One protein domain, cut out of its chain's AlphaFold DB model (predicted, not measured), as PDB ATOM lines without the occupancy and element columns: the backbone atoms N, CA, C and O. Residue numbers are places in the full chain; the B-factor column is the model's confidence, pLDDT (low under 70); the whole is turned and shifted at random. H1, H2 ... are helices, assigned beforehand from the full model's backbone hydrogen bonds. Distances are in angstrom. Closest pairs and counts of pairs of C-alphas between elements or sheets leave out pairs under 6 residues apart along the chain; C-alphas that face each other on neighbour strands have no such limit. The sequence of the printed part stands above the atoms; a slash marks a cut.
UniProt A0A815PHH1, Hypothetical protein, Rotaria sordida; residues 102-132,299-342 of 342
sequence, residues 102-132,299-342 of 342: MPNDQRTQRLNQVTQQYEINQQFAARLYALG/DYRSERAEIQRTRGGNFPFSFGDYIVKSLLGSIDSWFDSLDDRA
ATOM      1  N   MET A 102      47.705  31.336  19.411       72.31
ATOM      2  CA  MET A 102      47.611  29.992  18.837       72.31
ATOM      3  C   MET A 102      46.742  30.061  17.573       72.31
ATOM      4  O   MET A 102      45.648  30.630  17.639       72.31
ATOM      5  N   PRO A 103      47.185  29.487  16.436       78.88
ATOM      6  CA  PRO A 103      46.364  29.405  15.235       78.88
ATOM      7  C   PRO A 103      44.996  28.786  15.543       78.88
ATOM      8  O   PRO A 103      44.915  27.828  16.316       78.88
ATOM      9  N   ASN A 104      43.931  29.304  14.924       81.19
ATOM     10  CA  ASN A 104      42.554  28.901  15.238       81.19
ATOM     11  C   ASN A 104      42.340  27.382  15.152       81.19
ATOM     12  O   ASN A 104      41.788  26.809  16.084       81.19
ATOM     13  N   ASP A 105      42.856  26.718  14.115       84.50
ATOM     14  CA  ASP A 105      42.722  25.262  13.960       84.50
ATOM     15  C   ASP A 105      43.378  24.493  15.117       84.50
ATOM     16  O   ASP A 105      42.820  23.523  15.637       84.50
ATOM     17  N   GLN A 106      44.548  24.953  15.568       87.00
ATOM     18  CA  GLN A 106      45.257  24.353  16.695       87.00
ATOM     19  C   GLN A 106      44.513  24.595  18.014       87.00
ATOM     20  O   GLN A 106      44.412  23.684  18.837       87.00
ATOM     21  N   ARG A 107      43.964  25.802  18.210       87.75
ATOM     22  CA  ARG A 107      43.129  26.123  19.372       87.75
ATOM     23  C   ARG A 107      41.884  25.240  19.407       87.75
ATOM     24  O   ARG A 107      41.599  24.661  20.448       87.75
ATOM     25  N   THR A 108      41.185  25.076  18.284       90.56
ATOM     26  CA  THR A 108      40.004  24.205  18.187       90.56
ATOM     27  C   THR A 108      40.345  22.752  18.510       90.56
ATOM     28  O   THR A 108      39.617  22.106  19.259       90.56
ATOM     29  N   GLN A 109      41.471  22.233  18.014       92.50
ATOM     30  CA  GLN A 109      41.918  20.876  18.346       92.50
ATOM     31  C   GLN A 109      42.208  20.706  19.841       92.50
ATOM     32  O   GLN A 109      41.766  19.723  20.435       92.50
ATOM     33  N   ARG A 110      42.915  21.660  20.462       92.06
ATOM     34  CA  ARG A 110      43.190  21.625  21.905       92.06
ATOM     35  C   ARG A 110      41.922  21.762  22.739       92.06
ATOM     36  O   ARG A 110      41.760  21.021  23.701       92.06
ATOM     37  N   LEU A 111      41.008  22.648  22.344       93.50
ATOM     38  CA  LEU A 111      39.713  22.793  22.999       93.50
ATOM     39  C   LEU A 111      38.943  21.470  22.959       93.50
ATOM     40  O   LEU A 111      38.515  20.998  24.002       93.50
ATOM     41  N   ASN A 112      38.873  20.809  21.801       94.50
ATOM     42  CA  ASN A 112      38.224  19.501  21.681       94.50
ATOM     43  C   ASN A 112      38.855  18.440  22.600       94.50
ATOM     44  O   ASN A 112      38.128  17.645  23.190       94.50
ATOM     45  N   GLN A 113      40.186  18.427  22.735       94.81
ATOM     46  CA  GLN A 113      40.890  17.506  23.636       94.81
ATOM     47  C   GLN A 113      40.526  17.765  25.101       94.81
ATOM     48  O   GLN A 113      40.143  16.833  25.800       94.81
ATOM     49  N   VAL A 114      40.589  19.024  25.543       95.06
ATOM     50  CA  VAL A 114      40.246  19.438  26.913       95.06
ATOM     51  C   VAL A 114      38.771  19.159  27.219       95.06
ATOM     52  O   VAL A 114      38.449  18.586  28.255       95.06
ATOM     53  N   THR A 115      37.868  19.483  26.291       96.31
ATOM     54  CA  THR A 115      36.430  19.220  26.417       96.31
ATOM     55  C   THR A 115      36.132  17.730  26.562       96.31
ATOM     56  O   THR A 115      35.321  17.357  27.403       96.31
ATOM     57  N   GLN A 116      36.802  16.865  25.794       96.69
ATOM     58  CA  GLN A 116      36.650  15.414  25.935       96.69
ATOM     59  C   GLN A 116      37.259  14.897  27.240       96.69
ATOM     60  O   GLN A 116      36.632  14.096  27.925       96.69
ATOM     61  N   GLN A 117      38.460  15.360  27.591       96.44
ATOM     62  CA  GLN A 117      39.190  14.913  28.776       96.44
ATOM     63  C   GLN A 117      38.427  15.186  30.076       96.44
ATOM     64  O   GLN A 117      38.486  14.369  30.992       96.44
ATOM     65  N   TYR A 118      37.732  16.321  30.158       96.88
ATOM     66  CA  TYR A 118      36.991  16.733  31.354       96.88
ATOM     67  C   TYR A 118      35.478  16.581  31.223       96.88
ATOM     68  O   TYR A 118      34.748  17.090  32.068       96.88
ATOM     69  N   GLU A 119      35.013  15.893  30.176       97.31
ATOM     70  CA  GLU A 119      33.589  15.634  29.941       97.31
ATOM     71  C   GLU A 119      32.751  16.926  29.945       97.31
ATOM     72  O   GLU A 119      31.647  16.971  30.487       97.31
ATOM     73  N   ILE A 120      33.295  18.001  29.366       97.69
ATOM     74  CA  ILE A 120      32.622  19.300  29.286       97.69
ATOM     75  C   ILE A 120      31.538  19.217  28.208       97.69
ATOM     76  O   ILE A 120      31.779  18.816  27.064       97.69
ATOM     77  N   ASN A 121      30.330  19.633  28.557       95.69
ATOM     78  CA  ASN A 121      29.207  19.751  27.652       95.69
ATOM     79  C   ASN A 121      29.543  20.718  26.505       95.69
ATOM     80  O   ASN A 121      30.094  21.799  26.704       95.69
ATOM     81  N   GLN A 122      29.164  20.366  25.276       93.75
ATOM     82  CA  GLN A 122      29.461  21.189  24.099       93.75
ATOM     83  C   GLN A 122      28.862  22.605  24.182       93.75
ATOM     84  O   GLN A 122      29.470  23.555  23.692       93.75
ATOM     85  N   GLN A 123      27.704  22.770  24.833       92.69
ATOM     86  CA  GLN A 123      27.097  24.087  25.060       92.69
ATOM     87  C   GLN A 123      27.935  24.951  26.010       92.69
ATOM     88  O   GLN A 123      28.033  26.160  25.808       92.69
ATOM     89  N   PHE A 124      28.575  24.330  27.004       96.12
ATOM     90  CA  PHE A 124      29.477  24.990  27.945       96.12
ATOM     91  C   PHE A 124      30.789  25.346  27.234       96.12
ATOM     92  O   PHE A 124      31.232  26.494  27.262       96.12
ATOM     93  N   ALA A 125      31.367  24.386  26.506       95.31
ATOM     94  CA  ALA A 125      32.620  24.559  25.776       95.31
ATOM     95  C   ALA A 125      32.560  25.685  24.732       95.31
ATOM     96  O   ALA A 125      33.518  26.445  24.589       95.31
ATOM     97  N   ALA A 126      31.427  25.844  24.037       93.19
ATOM     98  CA  ALA A 126      31.231  26.900  23.043       93.19
ATOM     99  C   ALA A 126      31.377  28.323  23.617       93.19
ATOM    100  O   ALA A 126      31.686  29.254  22.872       93.19
ATOM    101  N   ARG A 127      31.187  28.497  24.932       94.94
ATOM    102  CA  ARG A 127      31.268  29.796  25.618       94.94
ATOM    103  C   ARG A 127      32.659  30.115  26.169       94.94
ATOM    104  O   ARG A 127      32.940  31.274  26.463       94.94
ATOM    105  N   LEU A 128      33.572  29.140  26.218       94.75
ATOM    106  CA  LEU A 128      34.930  29.330  26.747       94.75
ATOM    107  C   LEU A 128      35.759  30.372  25.983       94.75
ATOM    108  O   LEU A 128      36.679  30.952  26.555       94.75
ATOM    109  N   TYR A 129      35.416  30.679  24.727       90.88
ATOM    110  CA  TYR A 129      36.065  31.756  23.972       90.88
ATOM    111  C   TYR A 129      35.951  33.132  24.650       90.88
ATOM    112  O   TYR A 129      36.805  33.986  24.412       90.88
ATOM    113  N   ALA A 130      34.960  33.345  25.528       90.81
ATOM    114  CA  ALA A 130      34.842  34.567  26.326       90.81
ATOM    115  C   ALA A 130      36.061  34.801  27.243       90.81
ATOM    116  O   ALA A 130      36.418  35.950  27.516       90.81
ATOM    117  N   LEU A 131      36.754  33.731  27.656       92.62
ATOM    118  CA  LEU A 131      37.972  33.815  28.466       92.62
ATOM    119  C   LEU A 131      39.170  34.372  27.692       92.62
ATOM    120  O   LEU A 131      40.107  34.860  28.308       92.62
ATOM    121  N   GLY A 132      39.142  34.365  26.353       89.12
ATOM    122  CA  GLY A 132      40.240  34.890  25.533       89.12
ATOM    123  C   GLY A 132      40.513  36.388  25.727       89.12
ATOM    124  O   GLY A 132      41.576  36.861  25.337       89.12
ATOM    125  N   ASP A 299      30.268  23.979  46.648       89.81
ATOM    126  CA  ASP A 299      31.025  22.786  46.268       89.81
ATOM    127  C   ASP A 299      30.310  21.989  45.160       89.81
ATOM    128  O   ASP A 299      29.080  21.964  45.064       89.81
ATOM    129  N   TYR A 300      31.082  21.264  44.343       91.94
ATOM    130  CA  TYR A 300      30.560  20.564  43.164       91.94
ATOM    131  C   TYR A 300      29.349  19.666  43.453       91.94
ATOM    132  O   TYR A 300      28.441  19.570  42.623       91.94
ATOM    133  N   ARG A 301      29.307  18.976  44.603       90.19
ATOM    134  CA  ARG A 301      28.182  18.080  44.917       90.19
ATOM    135  C   ARG A 301      26.908  18.872  45.183       90.19
ATOM    136  O   ARG A 301      25.854  18.484  44.673       90.19
ATOM    137  N   SER A 302      27.010  19.943  45.962       90.38
ATOM    138  CA  SER A 302      25.888  20.822  46.292       90.38
ATOM    139  C   SER A 302      25.369  21.525  45.040       90.38
ATOM    140  O   SER A 302      24.180  21.406  44.730       90.38
ATOM    141  N   GLU A 303      26.282  22.092  44.254       92.25
ATOM    142  CA  GLU A 303      26.001  22.766  42.987       92.25
ATOM    143  C   GLU A 303      25.300  21.839  41.983       92.25
ATOM    144  O   GLU A 303      24.234  22.137  41.440       92.25
ATOM    145  N   ARG A 304      25.852  20.636  41.774       93.44
ATOM    146  CA  ARG A 304      25.248  19.638  40.885       93.44
ATOM    147  C   ARG A 304      23.848  19.253  41.348       93.44
ATOM    148  O   ARG A 304      22.947  19.113  40.520       93.44
ATOM    149  N   ALA A 305      23.667  19.035  42.649       92.06
ATOM    150  CA  ALA A 305      22.370  18.672  43.201       92.06
ATOM    151  C   ALA A 305      21.346  19.800  43.013       92.06
ATOM    152  O   ALA A 305      20.171  19.516  42.781       92.06
ATOM    153  N   GLU A 306      21.766  21.061  43.085       91.31
ATOM    154  CA  GLU A 306      20.911  22.216  42.827       91.31
ATOM    155  C   GLU A 306      20.515  22.349  41.362       91.31
ATOM    156  O   GLU A 306      19.320  22.362  41.058       91.31
ATOM    157  N   ILE A 307      21.478  22.298  40.444       92.31
ATOM    158  CA  ILE A 307      21.193  22.308  39.006       92.31
ATOM    159  C   ILE A 307      20.257  21.156  38.635       92.31
ATOM    160  O   ILE A 307      19.308  21.345  37.878       92.31
ATOM    161  N   GLN A 308      20.449  19.961  39.194       93.88
ATOM    162  CA  GLN A 308      19.553  18.827  38.951       93.88
ATOM    163  C   GLN A 308      18.155  19.020  39.556       93.88
ATOM    164  O   GLN A 308      17.168  18.557  38.978       93.88
ATOM    165  N   ARG A 309      18.028  19.720  40.690       92.75
ATOM    166  CA  ARG A 309      16.720  20.104  41.247       92.75
ATOM    167  C   ARG A 309      15.994  21.104  40.343       92.75
ATOM    168  O   ARG A 309      14.788  20.963  40.156       92.75
ATOM    169  N   THR A 310      16.714  22.063  39.765       89.31
ATOM    170  CA  THR A 310      16.145  23.145  38.944       89.31
ATOM    171  C   THR A 310      15.903  22.729  37.486       89.31
ATOM    172  O   THR A 310      14.851  23.016  36.916       89.31
ATOM    173  N   ARG A 311      16.850  22.018  36.864       88.75
ATOM    174  CA  ARG A 311      16.841  21.628  35.439       88.75
ATOM    175  C   ARG A 311      16.340  20.204  35.185       88.75
ATOM    176  O   ARG A 311      16.090  19.837  34.038       88.75
ATOM    177  N   GLY A 312      16.161  19.417  36.245       90.38
ATOM    178  CA  GLY A 312      15.683  18.037  36.211       90.38
ATOM    179  C   GLY A 312      16.776  17.023  36.557       90.38
ATOM    180  O   GLY A 312      17.937  17.178  36.188       90.38
ATOM    181  N   GLY A 313      16.394  15.938  37.242       87.94
ATOM    182  CA  GLY A 313      17.340  14.983  37.847       87.94
ATOM    183  C   GLY A 313      18.302  14.277  36.880       87.94
ATOM    184  O   GLY A 313      19.323  13.750  37.309       87.94
ATOM    185  N   ASN A 314      18.002  14.289  35.580       90.38
ATOM    186  CA  ASN A 314      18.850  13.714  34.531       90.38
ATOM    187  C   ASN A 314      19.702  14.762  33.800       90.38
ATOM    188  O   ASN A 314      20.322  14.431  32.790       90.38
ATOM    189  N   PHE A 315      19.710  16.020  34.253       91.19
ATOM    190  CA  PHE A 315      20.542  17.052  33.649       91.19
ATOM    191  C   PHE A 315      22.026  16.664  33.798       91.19
ATOM    192  O   PHE A 315      22.485  16.437  34.927       91.19
ATOM    193  N   PRO A 316      22.773  16.525  32.684       91.88
ATOM    194  CA  PRO A 316      24.188  16.201  32.734       91.88
ATOM    195  C   PRO A 316      24.967  17.426  33.209       91.88
ATOM    196  O   PRO A 316      24.861  18.499  32.622       91.88
ATOM    197  N   PHE A 317      25.741  17.248  34.274       95.94
ATOM    198  CA  PHE A 317      26.609  18.280  34.822       95.94
ATOM    199  C   PHE A 317      27.845  17.596  35.399       95.94
ATOM    200  O   PHE A 317      27.781  16.975  36.465       95.94
ATOM    201  N   SER A 318      28.922  17.597  34.619       96.31
ATOM    202  CA  SER A 318      30.200  16.999  34.998       96.31
ATOM    203  C   SER A 318      31.004  17.933  35.907       96.31
ATOM    204  O   SER A 318      30.669  19.102  36.102       96.31
ATOM    205  N   PHE A 319      32.118  17.435  36.447       96.00
ATOM    206  CA  PHE A 319      33.062  18.304  37.151       96.00
ATOM    207  C   PHE A 319      33.734  19.309  36.198       96.00
ATOM    208  O   PHE A 319      34.049  20.426  36.598       96.00
ATOM    209  N   GLY A 320      33.916  18.947  34.922       97.31
ATOM    210  CA  GLY A 320      34.359  19.891  33.900       97.31
ATOM    211  C   GLY A 320      33.343  21.011  33.683       97.31
ATOM    212  O   GLY A 320      33.733  22.173  33.646       97.31
ATOM    213  N   ASP A 321      32.049  20.682  33.611       97.62
ATOM    214  CA  ASP A 321      30.967  21.672  33.495       97.62
ATOM    215  C   ASP A 321      30.940  22.631  34.684       97.62
ATOM    216  O   ASP A 321      30.820  23.841  34.490       97.62
ATOM    217  N   TYR A 322      31.122  22.102  35.896       97.50
ATOM    218  CA  TYR A 322      31.274  22.891  37.117       97.50
ATOM    219  C   TYR A 322      32.410  23.908  37.005       97.50
ATOM    220  O   TYR A 322      32.185  25.090  37.236       97.50
ATOM    221  N   ILE A 323      33.598  23.493  36.555       97.69
ATOM    222  CA  ILE A 323      34.739  24.408  36.396       97.69
ATOM    223  C   ILE A 323      34.480  25.463  35.320       97.69
ATOM    224  O   ILE A 323      34.871  26.620  35.486       97.69
ATOM    225  N   VAL A 324      33.809  25.102  34.224       97.62
ATOM    226  CA  VAL A 324      33.411  26.090  33.213       97.62
ATOM    227  C   VAL A 324      32.402  27.085  33.790       97.62
ATOM    228  O   VAL A 324      32.565  28.281  33.552       97.62
ATOM    229  N   LYS A 325      31.421  26.630  34.586       96.81
ATOM    230  CA  LYS A 325      30.510  27.525  35.316       96.81
ATOM    231  C   LYS A 325      31.300  28.447  36.249       96.81
ATOM    232  O   LYS A 325      31.157  29.655  36.129       96.81
ATOM    233  N   SER A 326      32.233  27.932  37.052       96.94
ATOM    234  CA  SER A 326      33.085  28.749  37.931       96.94
ATOM    235  C   SER A 326      33.883  29.829  37.189       96.94
ATOM    236  O   SER A 326      34.102  30.920  37.709       96.94
ATOM    237  N   LEU A 327      34.337  29.533  35.968       97.50
ATOM    238  CA  LEU A 327      35.093  30.471  35.135       97.50
ATOM    239  C   LEU A 327      34.218  31.549  34.487       97.50
ATOM    240  O   LEU A 327      34.740  32.594  34.102       97.50
ATOM    241  N   LEU A 328      32.923  31.289  34.303       96.44
ATOM    242  CA  LEU A 328      32.058  32.121  33.470       96.44
ATOM    243  C   LEU A 328      30.838  32.689  34.192       96.44
ATOM    244  O   LEU A 328      30.255  33.616  33.644       96.44
ATOM    245  N   GLY A 329      30.473  32.220  35.387       93.38
ATOM    246  CA  GLY A 329      29.271  32.656  36.108       93.38
ATOM    247  C   GLY A 329      29.238  34.166  36.339       93.38
ATOM    248  O   GLY A 329      28.333  34.840  35.857       93.38
ATOM    249  N   SER A 330      30.323  34.745  36.864       93.56
ATOM    250  CA  SER A 330      30.435  36.207  37.019       93.56
ATOM    251  C   SER A 330      30.498  36.995  35.695       93.56
ATOM    252  O   SER A 330      30.308  38.213  35.696       93.56
ATOM    253  N   ILE A 331      30.781  36.347  34.557       93.56
ATOM    254  CA  ILE A 331      31.044  36.995  33.256       93.56
ATOM    255  C   ILE A 331      29.858  36.885  32.286       93.56
ATOM    256  O   ILE A 331      29.649  37.790  31.470       93.56
ATOM    257  N   ASP A 332      29.128  35.774  32.324       93.06
ATOM    258  CA  ASP A 332      28.098  35.372  31.371       93.06
ATOM    259  C   ASP A 332      26.851  34.916  32.133       93.06
ATOM    260  O   ASP A 332      26.801  33.820  32.694       93.06
ATOM    261  N   SER A 333      25.812  35.749  32.081       89.38
ATOM    262  CA  SER A 333      24.560  35.558  32.818       89.38
ATOM    263  C   SER A 333      23.827  34.258  32.480       89.38
ATOM    264  O   SER A 333      22.917  33.856  33.198       89.38
ATOM    265  N   TRP A 334      24.160  33.594  31.366       92.31
ATOM    266  CA  TRP A 334      23.602  32.272  31.093       92.31
ATOM    267  C   TRP A 334      24.061  31.245  32.129       92.31
ATOM    268  O   TRP A 334      23.238  30.435  32.549       92.31
ATOM    269  N   PHE A 335      25.333  31.290  32.539       90.62
ATOM    270  CA  PHE A 335      25.884  30.394  33.558       90.62
ATOM    271  C   PHE A 335      25.338  30.709  34.942       90.62
ATOM    272  O   PHE A 335      24.927  29.783  35.633       90.62
ATOM    273  N   ASP A 336      25.294  31.997  35.281       85.38
ATOM    274  CA  ASP A 336      24.685  32.527  36.506       85.38
ATOM    275  C   ASP A 336      23.239  32.027  36.670       85.38
ATOM    276  O   ASP A 336      22.856  31.480  37.688       85.38
ATOM    277  N   SER A 337      22.451  32.044  35.590       85.88
ATOM    278  CA  SER A 337      21.054  31.597  35.652       85.88
ATOM    279  C   SER A 337      20.841  30.074  35.725       85.88
ATOM    280  O   SER A 337      19.694  29.623  35.689       85.88
ATOM    281  N   LEU A 338      21.880  29.226  35.702       83.56
ATOM    282  CA  LEU A 338      21.700  27.767  35.546       83.56
ATOM    283  C   LEU A 338      20.985  27.105  36.731       83.56
ATOM    284  O   LEU A 338      20.242  26.143  36.523       83.56
ATOM    285  N   ASP A 339      21.184  27.627  37.926       75.56
ATOM    286  CA  ASP A 339      20.616  27.203  39.206       75.56
ATOM    287  C   ASP A 339      19.394  28.033  39.623       75.56
ATOM    288  O   ASP A 339      18.561  27.539  40.390       75.56
ATOM    289  N   ASP A 340      19.193  29.205  39.013       79.56
ATOM    290  CA  ASP A 340      17.993  30.018  39.194       79.56
ATOM    291  C   ASP A 340      16.712  29.267  38.814       79.56
ATOM    292  O   ASP A 340      16.556  28.708  37.720       79.56
ATOM    293  N   ARG A 341      15.730  29.303  39.722       55.34
ATOM    294  CA  ARG A 341      14.383  28.800  39.436       55.34
ATOM    295  C   ARG A 341      13.749  29.651  38.334       55.34
ATOM    296  O   ARG A 341      13.585  30.854  38.510       55.34
ATOM    297  N   ALA A 342      13.390  28.993  37.230       44.47
ATOM    298  CA  ALA A 342      12.656  29.587  36.111       44.47
ATOM    299  C   ALA A 342      11.267  30.109  36.504       44.47
ATOM    300  O   ALA A 342      10.624  29.487  37.387       44.47
TER     301      ALA A 342
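Overview. This is residues 102 to 132 and 299 to 342 of the 342 residues of the protein "Hypothetical protein" of Rotaria sordida (UniProt A0A815PHH1). The longest helix, H1, and the helix H4 lie at the two ends of an elongated all-helix domain, and H5 stands between them in the middle. The short helices H2 and H3 pack on H5 on its side toward H1, H4 and the short H6 pack on it on the side away from H1, and residues 103 to 109 stick out at the H1 end. The printed part has 75 residues, with six named helices in the order H1 to H6 along the chain and no named strand; 49 residues are in the helices. The whole is compact, with a radius of gyration of the C-alphas of 13.0 A, and it spans 40 by 23 by 19 A along its three main axes.

Along the chain. H1, residues 104 to 117, is 19.8 A long from C-alpha 104 at (42.554, 28.901, 15.238) to C-alpha 117 at (39.190, 14.913, 28.776). H2 is residues 122 to 125, 4.9 A, and H3 is residues 128 to 132, 7.8 A. Beyond the cut, H4, residues 300 to 311, measures 15.8 A. H5, residues 319 to 328, measures 14.3 A. H6 is residues 333 to 336, 4.8 A, with C-alpha 336 at (24.685, 32.527, 36.506).

Arrangement. H1 touches H2 only just, with 3 pairs of C-alphas within 8 A, and with residues 111 to 115 alone; the closest C-alphas are those of Thr 115 and Ala 125, 6.6 A apart. H1 and H5 are close but not clearly touching, with the C-alphas of Thr 115 and Gly 320 closest at 7.8 A, at a steep tilt of 48 degrees, opposite ways. H5 is the hub, touching four helices. It touches H2, where the closest C-alphas are those of Phe 124 and Asp 321, 6.6 A apart. It touches H3, with Leu 128 and Val 324 closest, their C-alphas 7.4 A apart. H4 touches H5 with residues 300 to 304 alone, about perpendicular at 82 degrees; the closest C-alphas, of Tyr 300 and Tyr 322, are 6.5 A apart. H6 touches H5, with the C-alphas of Lys 325 and Phe 335 closest at 5.7 A. H2 and H3 meet only through their link. Among the pairs that are apart are H1 and H4, and H4 and H6. In H1, H4 and H5 every O i to N i+4 pair is within hydrogen-bond range; in H3 it is 0 of 1, with 2 of 2 O i to N i+3 pairs within range, and H2 and H6 are too short for an O i to N i+4 pair.

Size, cuts and confidence. The two C-alphas farthest apart are those of Pro 103 and Arg 309, at 40.5 A. Residues 133 to 298 are not printed, and C-alphas 132 and 299 are 25.7 A apart across this cut. Of the links that are printed whole, H4 to H5 is short, the others are tight, and no link is long. The mean pLDDT of the printed part is 90.7, and residues 341 to 342 are under 70.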